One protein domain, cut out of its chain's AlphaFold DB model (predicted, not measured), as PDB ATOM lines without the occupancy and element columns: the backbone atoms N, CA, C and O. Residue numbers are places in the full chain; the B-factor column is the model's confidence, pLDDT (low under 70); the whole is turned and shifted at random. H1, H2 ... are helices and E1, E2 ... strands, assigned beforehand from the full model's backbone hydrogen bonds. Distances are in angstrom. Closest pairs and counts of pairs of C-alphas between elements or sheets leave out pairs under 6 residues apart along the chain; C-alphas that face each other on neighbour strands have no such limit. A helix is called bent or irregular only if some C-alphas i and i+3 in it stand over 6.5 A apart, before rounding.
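This is residues 1020 to 1134 of the 1137 residues of the protein "Hypothetical protein" of Symbiodinium natans (UniProt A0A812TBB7). A small three-stranded sheet, E1 E2 E3, covers one side of the long helix H3, while H4 and H5 pack on H3 away from the sheet, leaving H3 in the middle. H3, H4 and H5 make a three-helix bundle, up and down, each running against the one before it; the short H1 and H2 pack on opposite halves of H3. The printed part has 115 residues, with the named elements in the order E1 E2 E3 H1 H2 H3 H4 H5, and its class is mixed, helices and strands. The sheet, order E1 - E2 - E3, is antiparallel. The whole is compact, with a radius of gyration of the C-alphas of 14.0 A and spans of 36 by 35 by 20 A.

E1, residues 1020 to 1024, E2, residues 1028 to 1033, and E3, residues 1037 to 1042, form a meander, each strand the antiparallel neighbour of the one before. In the hairpin E1 and E2, N 1030 and O 1023 are 2.7 A apart, within hydrogen-bond range; in the hairpin E2 and E3, N 1031 and O 1039 are 2.9 A apart, also within range. H3, residues 1067 to 1085, is on the sheet at a height of 10.1 A, over E2 and E3, slantwise at 37 degrees to E2 on the local plane; this is two layers, a helix on one face of a sheet. H2, residues 1061 to 1064, is on the same face, and with residues 1070 to 1074 alone H3 touches it, closest at the C-alphas of Val 1061 and Cys 1070, 5.6 A. H1, residues 1044 to 1050, is only just not on the sheet, with 4 pairs of C-alphas within 10 A; it touches H3, closest at the C-alphas of Leu 1050 and Arg 1081, 6.6 A, at a steep tilt of 62 degrees. H4, residues 1089 to 1107, makes a helical hairpin with H3, at a shallow tilt of 25 degrees, opposite ways; their closest C-alphas, of Leu 1072 and Leu 1102, are 7.1 A apart. H5, residues 1119 to 1133, touches H3, closest at the C-alphas of Gly 1080 and Leu 1129, 4.9 A. H4 and H5 are apart from E1, E2 and E3. In H4 every O i to N i+4 pair is within hydrogen-bond range, against 13 of 15 in H3, 8 of 11 in H5 and 1 of 3 in H1, where 3 of 4 O i to N i+3 pairs are; H2 is too short for an i+4 pair.

E1 begins at C-alpha 1020 (-20.565, 5.507, -24.166) and is 11.3 A long; E2 measures 15.8 A and E3 16.7 A. H3 measures 28.0 A and H4 27.0 A. H1 is irregular, C-alphas 1045 and 1048 being 7.1 A apart, and H5 is irregular, C-alphas 1128 and 1131 being 9.2 A apart. H5 ends at C-alpha 1133 (-17.237, 28.041, -5.834).

The two C-alphas farthest apart, of Asn 1035 and Ser 1089, are 43.2 A apart. The printed part has no cut; the link H4 to H5, 11 residues, is long. The mean pLDDT of the printed part is 71.1, and 52 residues are under 70, among them 1042 to 1067.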
ATOM      1  N   LEU A1020     -19.399   5.468 -25.058       62.69
ATOM      2  CA  LEU A1020     -20.565   5.507 -24.166       62.69
ATOM      3  C   LEU A1020     -20.943   6.965 -23.861       62.69
ATOM      4  O   LEU A1020     -20.084   7.749 -23.454       62.69
ATOM      5  N   VAL A1021     -22.208   7.354 -24.041       69.06
ATOM      6  CA  VAL A1021     -22.701   8.643 -23.523       69.06
ATOM      7  C   VAL A1021     -22.855   8.515 -22.015       69.06
ATOM      8  O   VAL A1021     -23.620   7.689 -21.530       69.06
ATOM      9  N   VAL A1022     -22.116   9.338 -21.283       67.50
ATOM     10  CA  VAL A1022     -22.018   9.260 -19.827       67.50
ATOM     11  C   VAL A1022     -22.982  10.230 -19.152       67.50
ATOM     12  O   VAL A1022     -23.629   9.905 -18.163       67.50
ATOM     13  N   ASN A1023     -23.095  11.447 -19.685       69.19
ATOM     14  CA  ASN A1023     -23.975  12.471 -19.132       69.19
ATOM     15  C   ASN A1023     -24.389  13.450 -20.235       69.19
ATOM     16  O   ASN A1023     -23.608  13.729 -21.140       69.19
ATOM     17  N   TYR A1024     -25.603  13.988 -20.185       74.56
ATOM     18  CA  TYR A1024     -26.072  14.963 -21.164       74.56
ATOM     19  C   TYR A1024     -27.058  15.946 -20.539       74.56
ATOM     20  O   TYR A1024     -27.752  15.649 -19.569       74.56
ATOM     21  N   ASN A1025     -27.127  17.140 -21.113       70.94
ATOM     22  CA  ASN A1025     -28.140  18.129 -20.782       70.94
ATOM     23  C   ASN A1025     -28.527  18.930 -22.032       70.94
ATOM     24  O   ASN A1025     -28.039  18.684 -23.130       70.94
ATOM     25  N   ASN A1026     -29.376  19.940 -21.841       65.81
ATOM     26  CA  ASN A1026     -29.835  20.860 -22.886       65.81
ATOM     27  C   ASN A1026     -28.724  21.676 -23.573       65.81
ATOM     28  O   ASN A1026     -28.998  22.415 -24.524       65.81
ATOM     29  N   TYR A1027     -27.488  21.597 -23.094       68.19
ATOM     30  CA  TYR A1027     -26.389  22.444 -23.532       68.19
ATOM     31  C   TYR A1027     -25.247  21.651 -24.178       68.19
ATOM     32  O   TYR A1027     -24.718  22.062 -25.212       68.19
ATOM     33  N   PHE A1028     -24.886  20.507 -23.597       70.81
ATOM     34  CA  PHE A1028     -23.814  19.644 -24.072       70.81
ATOM     35  C   PHE A1028     -24.028  18.177 -23.686       70.81
ATOM     36  O   PHE A1028     -24.796  17.833 -22.789       70.81
ATOM     37  N   THR A1029     -23.288  17.307 -24.360       73.62
ATOM     38  CA  THR A1029     -23.198  15.868 -24.111       73.62
ATOM     39  C   THR A1029     -21.767  15.515 -23.724       73.62
ATOM     40  O   THR A1029     -20.827  15.996 -24.351       73.62
ATOM     41  N   LEU A1030     -21.588  14.689 -22.700       72.94
ATOM     42  CA  LEU A1030     -20.324  14.075 -22.308       72.94
ATOM     43  C   LEU A1030     -20.329  12.609 -22.723       72.94
ATOM     44  O   LEU A1030     -21.202  11.843 -22.316       72.94
ATOM     45  N   SER A1031     -19.330  12.217 -23.504       73.62
ATOM     46  CA  SER A1031     -19.165  10.840 -23.967       73.62
ATOM     47  C   SER A1031     -17.766  10.340 -23.633       73.62
ATOM     48  O   SER A1031     -16.788  11.066 -23.813       73.62
ATOM     49  N   GLN A1032     -17.665   9.106 -23.153       68.69
ATOM     50  CA  GLN A1032     -16.411   8.426 -22.869       68.69
ATOM     51  C   GLN A1032     -15.963   7.633 -24.096       68.69
ATOM     52  O   GLN A1032     -16.709   6.811 -24.629       68.69
ATOM     53  N   TYR A1033     -14.735   7.894 -24.539       68.31
ATOM     54  CA  TYR A1033     -14.121   7.235 -25.686       68.31
ATOM     55  C   TYR A1033     -13.053   6.240 -25.207       68.31
ATOM     56  O   TYR A1033     -12.227   6.629 -24.372       68.31
ATOM     57  N   PRO A1034     -12.997   5.009 -25.760       56.34
ATOM     58  CA  PRO A1034     -12.117   3.937 -25.278       56.34
ATOM     59  C   PRO A1034     -10.631   4.309 -25.179       56.34
ATOM     60  O   PRO A1034      -9.949   3.856 -24.269       56.34
ATOM     61  N   ASN A1035     -10.143   5.175 -26.077       58.84
ATOM     62  CA  ASN A1035      -8.715   5.501 -26.205       58.84
ATOM     63  C   ASN A1035      -8.369   6.967 -25.889       58.84
ATOM     64  O   ASN A1035      -7.205   7.347 -25.973       58.84
ATOM     65  N   VAL A1036      -9.360   7.818 -25.579       59.69
ATOM     66  CA  VAL A1036      -9.153   9.279 -25.452       59.69
ATOM     67  C   VAL A1036      -9.784   9.887 -24.191       59.69
ATOM     68  O   VAL A1036      -9.599  11.071 -23.914       59.69
ATOM     69  N   GLY A1037     -10.506   9.093 -23.396       65.88
ATOM     70  CA  GLY A1037     -11.181   9.567 -22.187       65.88
ATOM     71  C   GLY A1037     -12.497  10.302 -22.476       65.88
ATOM     72  O   GLY A1037     -13.114  10.115 -23.527       65.88
ATOM     73  N   ILE A1038     -12.969  11.106 -21.518       65.31
ATOM     74  CA  ILE A1038     -14.268  11.796 -21.593       65.31
ATOM     75  C   ILE A1038     -14.145  13.080 -22.423       65.31
ATOM     76  O   ILE A1038     -13.294  13.928 -22.147       65.31
ATOM     77  N   ARG A1039     -15.028  13.246 -23.416       68.31
ATOM     78  CA  ARG A1039     -15.120  14.436 -24.275       68.31
ATOM     79  C   ARG A1039     -16.497  15.086 -24.186       68.31
ATOM     80  O   ARG A1039     -17.517  14.401 -24.195       68.31
ATOM     81  N   MET A1040     -16.508  16.419 -24.182       72.62
ATOM     82  CA  MET A1040     -17.718  17.240 -24.256       72.62
ATOM     83  C   MET A1040     -18.044  17.635 -25.703       72.62
ATOM     84  O   MET A1040     -17.177  18.118 -26.429       72.62
ATOM     85  N   ARG A1041     -19.312  17.501 -26.102       71.25
ATOM     86  CA  ARG A1041     -19.869  17.975 -27.374       71.25
ATOM     87  C   ARG A1041     -20.998  18.967 -27.101       71.25
ATOM     88  O   ARG A1041     -21.975  18.613 -26.453       71.25
ATOM     89  N   LEU A1042     -20.871  20.202 -27.584       67.44
ATOM     90  CA  LEU A1042     -21.930  21.212 -27.472       67.44
ATOM     91  C   LEU A1042     -23.071  20.902 -28.442       67.44
ATOM     92  O   LEU A1042     -22.830  20.458 -29.567       67.44
ATOM     93  N   LEU A1043     -24.302  21.171 -28.015       66.06
ATOM     94  CA  LEU A1043     -25.468  21.045 -28.883       66.06
ATOM     95  C   LEU A1043     -25.497  22.172 -29.933       66.06
ATOM     96  O   LEU A1043     -25.104  23.301 -29.610       66.06
ATOM     97  N   PRO A1044     -25.986  21.910 -31.165       61.69
ATOM     98  CA  PRO A1044     -25.893  22.844 -32.293       61.69
ATOM     99  C   PRO A1044     -26.410  24.253 -31.992       61.69
ATOM    100  O   PRO A1044     -25.755  25.235 -32.329       61.69
ATOM    101  N   ARG A1045     -27.519  24.363 -31.248       62.50
ATOM    102  CA  ARG A1045     -28.125  25.648 -30.854       62.50
ATOM    103  C   ARG A1045     -27.208  26.564 -30.031       62.50
ATOM    104  O   ARG A1045     -27.426  27.771 -30.001       62.50
ATOM    105  N   TRP A1046     -26.193  26.012 -29.366       64.31
ATOM    106  CA  TRP A1046     -25.249  26.772 -28.541       64.31
ATOM    107  C   TRP A1046     -23.919  27.052 -29.244       64.31
ATOM    108  O   TRP A1046     -23.131  27.857 -28.744       64.31
ATOM    109  N   LEU A1047     -23.672  26.444 -30.412       65.25
ATOM    110  CA  LEU A1047     -22.457  26.682 -31.191       65.25
ATOM    111  C   LEU A1047     -22.271  28.162 -31.557       65.25
ATOM    112  O   LEU A1047     -21.180  28.648 -31.290       65.25
ATOM    113  N   PRO A1048     -23.281  28.925 -32.029       61.31
ATOM    114  CA  PRO A1048     -23.085  30.331 -32.405       61.31
ATOM    115  C   PRO A1048     -22.657  31.247 -31.248       61.31
ATOM    116  O   PRO A1048     -22.100  32.316 -31.482       61.31
ATOM    117  N   VAL A1049     -22.938  30.851 -30.000       64.56
ATOM    118  CA  VAL A1049     -22.653  31.650 -28.795       64.56
ATOM    119  C   VAL A1049     -21.387  31.165 -28.076       64.56
ATOM    120  O   VAL A1049     -20.706  31.952 -27.424       64.56
ATOM    121  N   LEU A1050     -21.040  29.877 -28.189       64.31
ATOM    122  CA  LEU A1050     -19.961  29.242 -27.416       64.31
ATOM    123  C   LEU A1050     -18.788  28.706 -28.270       64.31
ATOM    124  O   LEU A1050     -17.708  28.416 -27.732       64.31
ATOM    125  N   GLY A1051     -18.942  28.593 -29.595       58.06
ATOM    126  CA  GLY A1051     -17.990  27.963 -30.523       58.06
ATOM    127  C   GLY A1051     -17.940  28.593 -31.925       58.06
ATOM    128  O   GLY A1051     -18.709  29.487 -32.247       58.06
ATOM    129  N   SER A1052     -16.997  28.148 -32.760       52.00
ATOM    130  CA  SER A1052     -17.039  28.374 -34.213       52.00
ATOM    131  C   SER A1052     -17.773  27.196 -34.864       52.00
ATOM    132  O   SER A1052     -17.667  26.068 -34.385       52.00
ATOM    133  N   HIS A1053     -18.539  27.455 -35.929       48.12
ATOM    134  CA  HIS A1053     -19.540  26.533 -36.499       48.12
ATOM    135  C   HIS A1053     -18.991  25.180 -37.009       48.12
ATOM    136  O   HIS A1053     -19.779  24.288 -37.313       48.12
ATOM    137  N   GLU A1054     -17.667  25.003 -37.068       42.91
ATOM    138  CA  GLU A1054     -17.011  23.862 -37.723       42.91
ATOM    139  C   GLU A1054     -16.093  23.025 -36.812       42.91
ATOM    140  O   GLU A1054     -15.504  22.052 -37.273       42.91
ATOM    141  N   GLN A1055     -15.967  23.334 -35.513       46.75
ATOM    142  CA  GLN A1055     -15.104  22.554 -34.611       46.75
ATOM    143  C   GLN A1055     -15.805  22.222 -33.290       46.75
ATOM    144  O   GLN A1055     -16.118  23.102 -32.485       46.75
ATOM    145  N   SER A1056     -16.000  20.927 -33.015       50.06
ATOM    146  CA  SER A1056     -16.259  20.457 -31.652       50.06
ATOM    147  C   SER A1056     -15.082  20.873 -30.770       50.06
ATOM    148  O   SER A1056     -13.966  20.401 -30.975       50.06
ATOM    149  N   LYS A1057     -15.291  21.762 -29.795       50.53
ATOM    150  CA  LYS A1057     -14.219  22.132 -28.863       50.53
ATOM    151  C   LYS A1057     -13.938  20.953 -27.934       50.53
ATOM    152  O   LYS A1057     -14.744  20.644 -27.061       50.53
ATOM    153  N   HIS A1058     -12.798  20.299 -28.135       53.16
ATOM    154  CA  HIS A1058     -12.307  19.243 -27.261       53.16
ATOM    155  C   HIS A1058     -11.922  19.842 -25.905       53.16
ATOM    156  O   HIS A1058     -10.866  20.450 -25.767       53.16
ATOM    157  N   TYR A1059     -12.782  19.686 -24.900       56.41
ATOM    158  CA  TYR A1059     -12.352  19.808 -23.511       56.41
ATOM    159  C   TYR A1059     -11.955  18.401 -23.061       56.41
ATOM    160  O   TYR A1059     -12.809  17.515 -23.009       56.41
ATOM    161  N   GLN A1060     -10.660  18.157 -22.852       56.59
ATOM    162  CA  GLN A1060     -10.171  16.862 -22.383       56.59
ATOM    163  C   GLN A1060     -10.440  16.787 -20.880       56.59
ATOM    164  O   GLN A1060      -9.704  17.337 -20.069       56.59
ATOM    165  N   VAL A1061     -11.575  16.192 -20.512       60.59
ATOM    166  CA  VAL A1061     -12.078  16.230 -19.128       60.59
ATOM    167  C   VAL A1061     -11.562  15.054 -18.296       60.59
ATOM    168  O   VAL A1061     -11.739  15.032 -17.085       60.59
ATOM    169  N   SER A1062     -10.866  14.101 -18.923       56.69
ATOM    170  CA  SER A1062     -10.316  12.902 -18.277       56.69
ATOM    171  C   SER A1062      -9.332  13.184 -17.133       56.69
ATOM    172  O   SER A1062      -9.016  12.278 -16.372       56.69
ATOM    173  N   GLU A1063      -8.850  14.421 -16.990       61.19
ATOM    174  CA  GLU A1063      -7.890  14.828 -15.958       61.19
ATOM    175  C   GLU A1063      -8.517  15.084 -14.572       61.19
ATOM    176  O   GLU A1063      -7.786  15.209 -13.588       61.19
ATOM    177  N   PHE A1064      -9.852  15.148 -14.473       65.69
ATOM    178  CA  PHE A1064     -10.570  15.520 -13.240       65.69
ATOM    179  C   PHE A1064     -11.211  14.335 -12.497       65.69
ATOM    180  O   PHE A1064     -11.916  14.532 -11.505       65.69
ATOM    181  N   GLY A1065     -10.939  13.101 -12.932       65.31
ATOM    182  CA  GLY A1065     -11.383  11.883 -12.251       65.31
ATOM    183  C   GLY A1065     -12.827  11.498 -12.583       65.31
ATOM    184  O   GLY A1065     -13.109  11.092 -13.705       65.31
ATOM    185  N   GLN A1066     -13.729  11.565 -11.597       68.50
ATOM    186  CA  GLN A1066     -15.111  11.077 -11.715       68.50
ATOM    187  C   GLN A1066     -15.933  11.860 -12.753       68.50
ATOM    188  O   GLN A1066     -15.812  13.082 -12.886       68.50
ATOM    189  N   GLU A1067     -16.815  11.150 -13.456       69.00
ATOM    190  CA  GLU A1067     -17.647  11.645 -14.565       69.00
ATOM    191  C   GLU A1067     -18.474  12.876 -14.186       69.00
ATOM    192  O   GLU A1067     -18.608  13.852 -14.927       69.00
ATOM    193  N   ASP A1068     -18.985  12.862 -12.971       73.56
ATOM    194  CA  ASP A1068     -19.834  13.904 -12.430       73.56
ATOM    195  C   ASP A1068     -19.036  15.119 -11.917       73.56
ATOM    196  O   ASP A1068     -19.561  16.230 -11.934       73.56
ATOM    197  N   VAL A1069     -17.744  14.977 -11.584       77.25
ATOM    198  CA  VAL A1069     -16.837  16.130 -11.370       77.25
ATOM    199  C   VAL A1069     -16.500  16.781 -12.712       77.25
ATOM    200  O   VAL A1069     -16.572  18.003 -12.856       77.25
ATOM    201  N   CYS A1070     -16.228  15.958 -13.725       75.56
ATOM    202  CA  CYS A1070     -16.006  16.395 -15.101       75.56
ATOM    203  C   CYS A1070     -17.201  17.208 -15.636       75.56
ATOM    204  O   CYS A1070     -17.025  18.250 -16.277       75.56
ATOM    205  N   TYR A1071     -18.421  16.777 -15.309       81.62
ATOM    206  CA  TYR A1071     -19.657  17.486 -15.634       81.62
ATOM    207  C   TYR A1071     -19.750  18.882 -14.999       81.62
ATOM    208  O   TYR A1071     -20.120  19.839 -15.687       81.62
ATOM    209  N   LEU A1072     -19.367  19.034 -13.727       84.88
ATOM    210  CA  LEU A1072     -19.385  20.331 -13.035       84.88
ATOM    211  C   LEU A1072     -18.378  21.319 -13.641       84.88
ATOM    212  O   LEU A1072     -18.734  22.474 -13.885       84.88
ATOM    213  N   VAL A1073     -17.164  20.860 -13.970       81.56
ATOM    214  CA  VAL A1073     -16.135  21.680 -14.639       81.56
ATOM    215  C   VAL A1073     -16.624  22.164 -16.009       81.56
ATOM    216  O   VAL A1073     -16.507  23.347 -16.331       81.56
ATOM    217  N   CYS A1074     -17.238  21.278 -16.801       80.12
ATOM    218  CA  CYS A1074     -17.781  21.619 -18.120       80.12
ATOM    219  C   CYS A1074     -18.937  22.628 -18.040       80.12
ATOM    220  O   CYS A1074     -19.021  23.565 -18.840       80.12
ATOM    221  N   ARG A1075     -19.815  22.481 -17.042       83.88
ATOM    222  CA  ARG A1075     -20.923  23.415 -16.809       83.88
ATOM    223  C   ARG A1075     -20.423  24.789 -16.347       83.88
ATOM    224  O   ARG A1075     -20.950  25.798 -16.818       83.88
ATOM    225  N   ALA A1076     -19.384  24.841 -15.508       85.25
ATOM    226  CA  ALA A1076     -18.718  26.085 -15.115       85.25
ATOM    227  C   ALA A1076     -18.060  26.793 -16.311       85.25
ATOM    228  O   ALA A1076     -18.258  27.992 -16.496       85.25
ATOM    229  N   TRP A1077     -17.351  26.046 -17.166       83.75
ATOM    230  CA  TRP A1077     -16.767  26.546 -18.418       83.75
ATOM    231  C   TRP A1077     -17.806  27.195 -19.338       83.75
ATOM    232  O   TRP A1077     -17.616  28.313 -19.826       83.75
ATOM    233  N   MET A1078     -18.935  26.514 -19.543       83.12
ATOM    234  CA  MET A1078     -20.024  26.999 -20.386       83.12
ATOM    235  C   MET A1078     -20.626  28.301 -19.844       83.12
ATOM    236  O   MET A1078     -20.784  29.271 -20.588       83.12
ATOM    237  N   LEU A1079     -20.945  28.341 -18.546       82.38
ATOM    238  CA  LEU A1079     -21.492  29.536 -17.906       82.38
ATOM    239  C   LEU A1079     -20.479  30.693 -17.943       82.38
ATOM    240  O   LEU A1079     -20.843  31.800 -18.337       82.38
ATOM    241  N   GLY A1080     -19.200  30.437 -17.659       82.19
ATOM    242  CA  GLY A1080     -18.129  31.434 -17.762       82.19
ATOM    243  C   GLY A1080     -18.085  32.139 -19.120       82.19
ATOM    244  O   GLY A1080     -18.013  33.365 -19.191       82.19
ATOM    245  N   ARG A1081     -18.239  31.385 -20.213       76.94
ATOM    246  CA  ARG A1081     -18.316  31.925 -21.583       76.94
ATOM    247  C   ARG A1081     -19.606  32.708 -21.844       76.94
ATOM    248  O   ARG A1081     -19.559  33.770 -22.464       76.94
ATOM    249  N   MET A1082     -20.746  32.221 -21.347       75.00
ATOM    250  CA  MET A1082     -22.044  32.897 -21.488       75.00
ATOM    251  C   MET A1082     -22.105  34.247 -20.772       75.00
ATOM    252  O   MET A1082     -22.899  35.098 -21.177       75.00
ATOM    253  N   LYS A1083     -21.266  34.472 -19.752       77.12
ATOM    254  CA  LYS A1083     -21.198  35.735 -19.001       77.12
ATOM    255  C   LYS A1083     -20.986  36.952 -19.913       77.12
ATOM    256  O   LYS A1083     -21.579  38.002 -19.683       77.12
ATOM    257  N   ASN A1084     -20.246  36.776 -21.009       69.31
ATOM    258  CA  ASN A1084     -19.971  37.828 -21.993       69.31
ATOM    259  C   ASN A1084     -21.159  38.130 -22.934       69.31
ATOM    260  O   ASN A1084     -21.111  39.097 -23.691       69.31
ATOM    261  N   HIS A1085     -22.244  37.346 -22.878       68.12
ATOM    262  CA  HIS A1085     -23.404  37.434 -23.779       68.12
ATOM    263  C   HIS A1085     -24.734  37.757 -23.053       68.12
ATOM    264  O   HIS A1085     -25.823  37.543 -23.601       68.12
ATOM    265  N   LEU A1086     -24.671  38.306 -21.830       74.62
ATOM    266  CA  LEU A1086     -25.821  38.591 -20.949       74.62
ATOM    267  C   LEU A1086     -26.539  39.932 -21.212       74.62
ATOM    268  O   LEU A1086     -27.134  40.507 -20.302       74.62
ATOM    269  N   GLN A1087     -26.530  40.439 -22.447       65.56
ATOM    270  CA  GLN A1087     -27.067  41.773 -22.770       65.56
ATOM    271  C   GLN A1087     -28.599  41.913 -22.609       65.56
ATOM    272  O   GLN A1087     -29.113  43.027 -22.591       65.56
ATOM    273  N   VAL A1088     -29.339  40.805 -22.454       68.88
ATOM    274  CA  VAL A1088     -30.811  40.790 -22.336       68.88
ATOM    275  C   VAL A1088     -31.240  40.286 -20.952       68.88
ATOM    276  O   VAL A1088     -30.719  39.285 -20.454       68.88
ATOM    277  N   SER A1089     -32.239  40.935 -20.343       63.19
ATOM    278  CA  SER A1089     -32.718  40.638 -18.979       63.19
ATOM    279  C   SER A1089     -33.185  39.188 -18.778       63.19
ATOM    280  O   SER A1089     -32.983  38.617 -17.704       63.19
ATOM    281  N   SER A1090     -33.752  38.556 -19.808       62.09
ATOM    282  CA  SER A1090     -34.145  37.140 -19.801       62.09
ATOM    283  C   SER A1090     -32.942  36.193 -19.707       62.09
ATOM    284  O   SER A1090     -32.983  35.227 -18.946       62.09
ATOM    285  N   ARG A1091     -31.840  36.500 -20.406       69.38
ATOM    286  CA  ARG A1091     -30.590  35.719 -20.362       69.38
ATOM    287  C   ARG A1091     -29.880  35.860 -19.022       69.38
ATOM    288  O   ARG A1091     -29.382  34.865 -18.507       69.38
ATOM    289  N   LYS A1092     -29.916  37.053 -18.419       75.31
ATOM    290  CA  LYS A1092     -29.408  37.280 -17.058       75.31
ATOM    291  C   LYS A1092     -30.167  36.438 -16.023       75.31
ATOM    292  O   LYS A1092     -29.549  35.695 -15.273       75.31
ATOM    293  N   LYS A1093     -31.508  36.431 -16.071       73.69
ATOM    294  CA  LYS A1093     -32.340  35.578 -15.195       73.69
ATOM    295  C   LYS A1093     -32.077  34.079 -15.385       73.69
ATOM    296  O   LYS A1093     -32.096  33.326 -14.414       73.69
ATOM    297  N   TRP A1094     -31.866  33.630 -16.624       81.19
ATOM    298  CA  TRP A1094     -31.488  32.242 -16.899       81.19
ATOM    299  C   TRP A1094     -30.107  31.910 -16.317       81.19
ATOM    300  O   TRP A1094     -29.982  30.901 -15.626       81.19
ATOM    301  N   PHE A1095     -29.120  32.785 -16.521       82.75
ATOM    302  CA  PHE A1095     -27.763  32.627 -16.003       82.75
ATOM    303  C   PHE A1095     -27.748  32.519 -14.475       82.75
ATOM    304  O   PHE A1095     -27.215  31.550 -13.944       82.75
ATOM    305  N   ASP A1096     -28.426  33.430 -13.772       81.50
ATOM    306  CA  ASP A1096     -28.484  33.440 -12.302       81.50
ATOM    307  C   ASP A1096     -29.138  32.172 -11.727       81.50
ATOM    308  O   ASP A1096     -28.819  31.730 -10.620       81.50
ATOM    309  N   ARG A1097     -30.084  31.580 -12.466       82.88
ATOM    310  CA  ARG A1097     -30.750  30.323 -12.101       82.88
ATOM    311  C   ARG A1097     -29.833  29.120 -12.315       82.88
ATOM    312  O   ARG A1097     -29.806  28.229 -11.471       82.88
ATOM    313  N   GLU A1098     -29.099  29.074 -13.423       83.31
ATOM    314  CA  GLU A1098     -28.172  27.975 -13.718       83.31
ATOM    315  C   GLU A1098     -26.901  28.033 -12.861       83.31
ATOM    316  O   GLU A1098     -26.439  26.985 -12.410       83.31
ATOM    317  N   LEU A1099     -26.397  29.231 -12.549       84.62
ATOM    318  CA  LEU A1099     -25.303  29.436 -11.599       84.62
ATOM    319  C   LEU A1099     -25.675  28.924 -10.203       84.62
ATOM    320  O   LEU A1099     -24.919  28.151  -9.619       84.62
ATOM    321  N   ARG A1100     -26.876  29.256  -9.706       82.69
ATOM    322  CA  ARG A1100     -27.375  28.732  -8.424       82.69
ATOM    323  C   ARG A1100     -27.472  27.210  -8.406       82.69
ATOM    324  O   ARG A1100     -27.073  26.585  -7.432       82.69
ATOM    325  N   LYS A1101     -27.964  26.596  -9.488       82.94
ATOM    326  CA  LYS A1101     -27.991  25.128  -9.592       82.94
ATOM    327  C   LYS A1101     -26.582  24.537  -9.536       82.94
ATOM    328  O   LYS A1101     -26.378  23.577  -8.805       82.94
ATOM    329  N   LEU A1102     -25.623  25.113 -10.267       84.56
ATOM    330  CA  LEU A1102     -24.230  24.661 -10.245       84.56
ATOM    331  C   LEU A1102     -23.624  24.764  -8.835       84.56
ATOM    332  O   LEU A1102     -23.029  23.796  -8.372       84.56
ATOM    333  N   GLN A1103     -23.836  25.879  -8.132       84.50
ATOM    334  CA  GLN A1103     -23.400  26.062  -6.741       84.50
ATOM    335  C   GLN A1103     -24.016  25.015  -5.802       84.50
ATOM    336  O   GLN A1103     -23.304  24.408  -5.006       84.50
ATOM    337  N   CYS A1104     -25.323  24.743  -5.916       80.69
ATOM    338  CA  CYS A1104     -25.978  23.693  -5.134       80.69
ATOM    339  C   CYS A1104     -25.421  22.296  -5.446       80.69
ATOM    340  O   CYS A1104     -25.254  21.488  -4.535       80.69
ATOM    341  N   ASP A1105     -25.147  21.997  -6.716       81.44
ATOM    342  CA  ASP A1105     -24.623  20.695  -7.135       81.44
ATOM    343  C   ASP A1105     -23.166  20.489  -6.667       81.44
ATOM    344  O   ASP A1105     -22.809  19.377  -6.279       81.44
ATOM    345  N   ILE A1106     -22.353  21.555  -6.607       80.62
ATOM    346  CA  ILE A1106     -21.014  21.543  -5.988       80.62
ATOM    347  C   ILE A1106     -21.129  21.376  -4.464       80.62
ATOM    348  O   ILE A1106     -20.465  20.517  -3.886       80.62
ATOM    349  N   ALA A1107     -22.017  22.129  -3.806       74.56
ATOM    350  CA  ALA A1107     -22.203  22.075  -2.355       74.56
ATOM    351  C   ALA A1107     -22.664  20.693  -1.861       74.56
ATOM    352  O   ALA A1107     -22.208  20.237  -0.817       74.56
ATOM    353  N   LYS A1108     -23.505  19.985  -2.629       75.69
ATOM    354  CA  LYS A1108     -23.927  18.603  -2.321       75.69
ATOM    355  C   LYS A1108     -22.773  17.598  -2.299       75.69
ATOM    356  O   LYS A1108     -22.925  16.533  -1.708       75.69
ATOM    357  N   ARG A1109     -21.655  17.899  -2.965       70.50
ATOM    358  CA  ARG A1109     -20.453  17.048  -2.982       70.50
ATOM    359  C   ARG A1109     -19.448  17.405  -1.902       70.50
ATOM    360  O   ARG A1109     -18.630  16.566  -1.538       70.50
ATOM    361  N   ALA A1110     -19.483  18.637  -1.411       60.56
ATOM    362  CA  ALA A1110     -18.493  19.125  -0.475       60.56
ATOM    363  C   ALA A1110     -18.712  18.536   0.926       60.56
ATOM    364  O   ALA A1110     -19.672  18.867   1.620       60.56
ATOM    365  N   VAL A1111     -17.744  17.748   1.390       54.06
ATOM    366  CA  VAL A1111     -17.505  17.555   2.821       54.06
ATOM    367  C   VAL A1111     -16.450  18.597   3.216       54.06
ATOM    368  O   VAL A1111     -15.266  18.415   2.964       54.06
ATOM    369  N   SER A1112     -16.890  19.718   3.798       55.44
ATOM    370  CA  SER A1112     -16.112  20.717   4.571       55.44
ATOM    371  C   SER A1112     -15.339  21.884   3.906       55.44
ATOM    372  O   SER A1112     -14.895  22.743   4.661       55.44
ATOM    373  N   SER A1113     -15.219  22.041   2.574       56.56
ATOM    374  CA  SER A1113     -14.424  23.175   2.013       56.56
ATOM    375  C   SER A1113     -14.954  23.923   0.773       56.56
ATOM    376  O   SER A1113     -14.219  24.713   0.184       56.56
ATOM    377  N   GLY A1114     -16.226  23.765   0.385       62.66
ATOM    378  CA  GLY A1114     -16.829  24.597  -0.679       62.66
ATOM    379  C   GLY A1114     -16.282  24.357  -2.098       62.66
ATOM    380  O   GLY A1114     -16.366  25.240  -2.947       62.66
ATOM    381  N   GLY A1115     -15.736  23.168  -2.362       71.00
ATOM    382  CA  GLY A1115     -15.278  22.720  -3.681       71.00
ATOM    383  C   GLY A1115     -15.809  21.333  -4.047       71.00
ATOM    384  O   GLY A1115     -16.527  20.698  -3.276       71.00
ATOM    385  N   THR A1116     -15.453  20.846  -5.232       73.38
ATOM    386  CA  THR A1116     -15.839  19.531  -5.772       73.38
ATOM    387  C   THR A1116     -15.106  18.354  -5.121       73.38
ATOM    388  O   THR A1116     -15.444  17.206  -5.404       73.38
ATOM    389  N   GLY A1117     -14.112  18.618  -4.261       73.06
ATOM    390  CA  GLY A1117     -13.290  17.598  -3.594       73.06
ATOM    391  C   GLY A1117     -12.082  17.133  -4.417       73.06
ATOM    392  O   GLY A1117     -11.275  16.348  -3.925       73.06
ATOM    393  N   VAL A1118     -11.919  17.642  -5.645       79.75
ATOM    394  CA  VAL A1118     -10.779  17.367  -6.530       79.75
ATOM    395  C   VAL A1118     -10.042  18.688  -6.813       79.75
ATOM    396  O   VAL A1118     -10.555  19.511  -7.572       79.75
ATOM    397  N   PRO A1119      -8.823  18.907  -6.274       78.69
ATOM    398  CA  PRO A1119      -8.138  20.205  -6.345       78.69
ATOM    399  C   PRO A1119      -7.968  20.765  -7.763       78.69
ATOM    400  O   PRO A1119      -8.180  21.954  -7.990       78.69
ATOM    401  N   LYS A1120      -7.657  19.900  -8.738       76.88
ATOM    402  CA  LYS A1120      -7.526  20.290 -10.153       76.88
ATOM    403  C   LYS A1120      -8.851  20.756 -10.767       76.88
ATOM    404  O   LYS A1120      -8.859  21.669 -11.589       76.88
ATOM    405  N   ALA A1121      -9.967  20.139 -10.380       78.25
ATOM    406  CA  ALA A1121     -11.293  20.515 -10.868       78.25
ATOM    407  C   ALA A1121     -11.731  21.857 -10.274       78.25
ATOM    408  O   ALA A1121     -12.269  22.700 -10.988       78.25
ATOM    409  N   ASP A1122     -11.423  22.088  -8.998       81.25
ATOM    410  CA  ASP A1122     -11.704  23.356  -8.323       81.25
ATOM    411  C   ASP A1122     -10.866  24.503  -8.894       81.25
ATOM    412  O   ASP A1122     -11.378  25.603  -9.094       81.25
ATOM    413  N   GLU A1123      -9.602  24.257  -9.242       81.31
ATOM    414  CA  GLU A1123      -8.769  25.228  -9.955       81.31
ATOM    415  C   GLU A1123      -9.342  25.562 -11.343       81.31
ATOM    416  O   GLU A1123      -9.478  26.734 -11.699       81.31
ATOM    417  N   ALA A1124      -9.780  24.551 -12.100       80.94
ATOM    418  CA  ALA A1124     -10.408  24.753 -13.404       80.94
ATOM    419  C   ALA A1124     -11.739  25.521 -13.305       80.94
ATOM    420  O   ALA A1124     -11.970  26.454 -14.075       80.94
ATOM    421  N   ILE A1125     -12.604  25.186 -12.342       83.81
ATOM    422  CA  ILE A1125     -13.861  25.912 -12.098       83.81
ATOM    423  C   ILE A1125     -13.565  27.357 -11.694       83.81
ATOM    424  O   ILE A1125     -14.223  28.265 -12.198       83.81
ATOM    425  N   ARG A1126     -12.549  27.597 -10.854       83.69
ATOM    426  CA  ARG A1126     -12.152  28.950 -10.442       83.69
ATOM    427  C   ARG A1126     -11.694  29.806 -11.623       83.69
ATOM    428  O   ARG A1126     -12.051  30.981 -11.682       83.69
ATOM    429  N   ASN A1127     -10.967  29.208 -12.565       82.69
ATOM    430  CA  ASN A1127     -10.503  29.878 -13.780       82.69
ATOM    431  C   ASN A1127     -11.644  30.182 -14.762       82.69
ATOM    432  O   ASN A1127     -11.612  31.205 -15.443       82.69
ATOM    433  N   HIS A1128     -12.663  29.322 -14.827       82.50
ATOM    434  CA  HIS A1128     -13.791  29.507 -15.744       82.50
ATOM    435  C   HIS A1128     -14.886  30.412 -15.193       82.50
ATOM    436  O   HIS A1128     -15.432  31.241 -15.919       82.50
ATOM    437  N   LEU A1129     -15.241  30.226 -13.924       84.75
ATOM    438  CA  LEU A1129     -16.316  30.945 -13.257       84.75
ATOM    439  C   LEU A1129     -16.119  30.892 -11.736       84.75
ATOM    440  O   LEU A1129     -16.723  30.074 -11.044       84.75
ATOM    441  N   SER A1130     -15.294  31.797 -11.214       80.62
ATOM    442  CA  SER A1130     -14.950  31.880  -9.785       80.62
ATOM    443  C   SER A1130     -16.158  31.972  -8.841       80.62
ATOM    444  O   SER A1130     -16.116  31.429  -7.739       80.62
ATOM    445  N   GLU A1131     -17.257  32.586  -9.287       82.62
ATOM    446  CA  GLU A1131     -18.530  32.694  -8.554       82.62
ATOM    447  C   GLU A1131     -19.178  31.325  -8.266       82.62
ATOM    448  O   GLU A1131     -19.928  31.190  -7.302       82.62
ATOM    449  N   ALA A1132     -18.880  30.284  -9.051       79.94
ATOM    450  CA  ALA A1132     -19.469  28.954  -8.875       79.94
ATOM    451  C   ALA A1132     -18.968  28.211  -7.621       79.94
ATOM    452  O   ALA A1132     -19.647  27.300  -7.156       79.94
ATOM    453  N   LEU A1133     -17.808  28.599  -7.073       76.94
ATOM    454  CA  LEU A1133     -17.237  28.041  -5.834       76.94
ATOM    455  C   LEU A1133     -17.570  28.882  -4.593       76.94
ATOM    456  O   LEU A1133     -17.138  28.563  -3.488       76.94
ATOM    457  N   GLN A1134     -18.316  29.974  -4.760       73.50
ATOM    458  CA  GLN A1134     -18.850  30.723  -3.631       73.50
ATOM    459  C   GLN A1134     -20.090  29.990  -3.126       73.50
ATOM    460  O   GLN A1134     -20.989  29.671  -3.907       73.50
TER     461      GLN A1134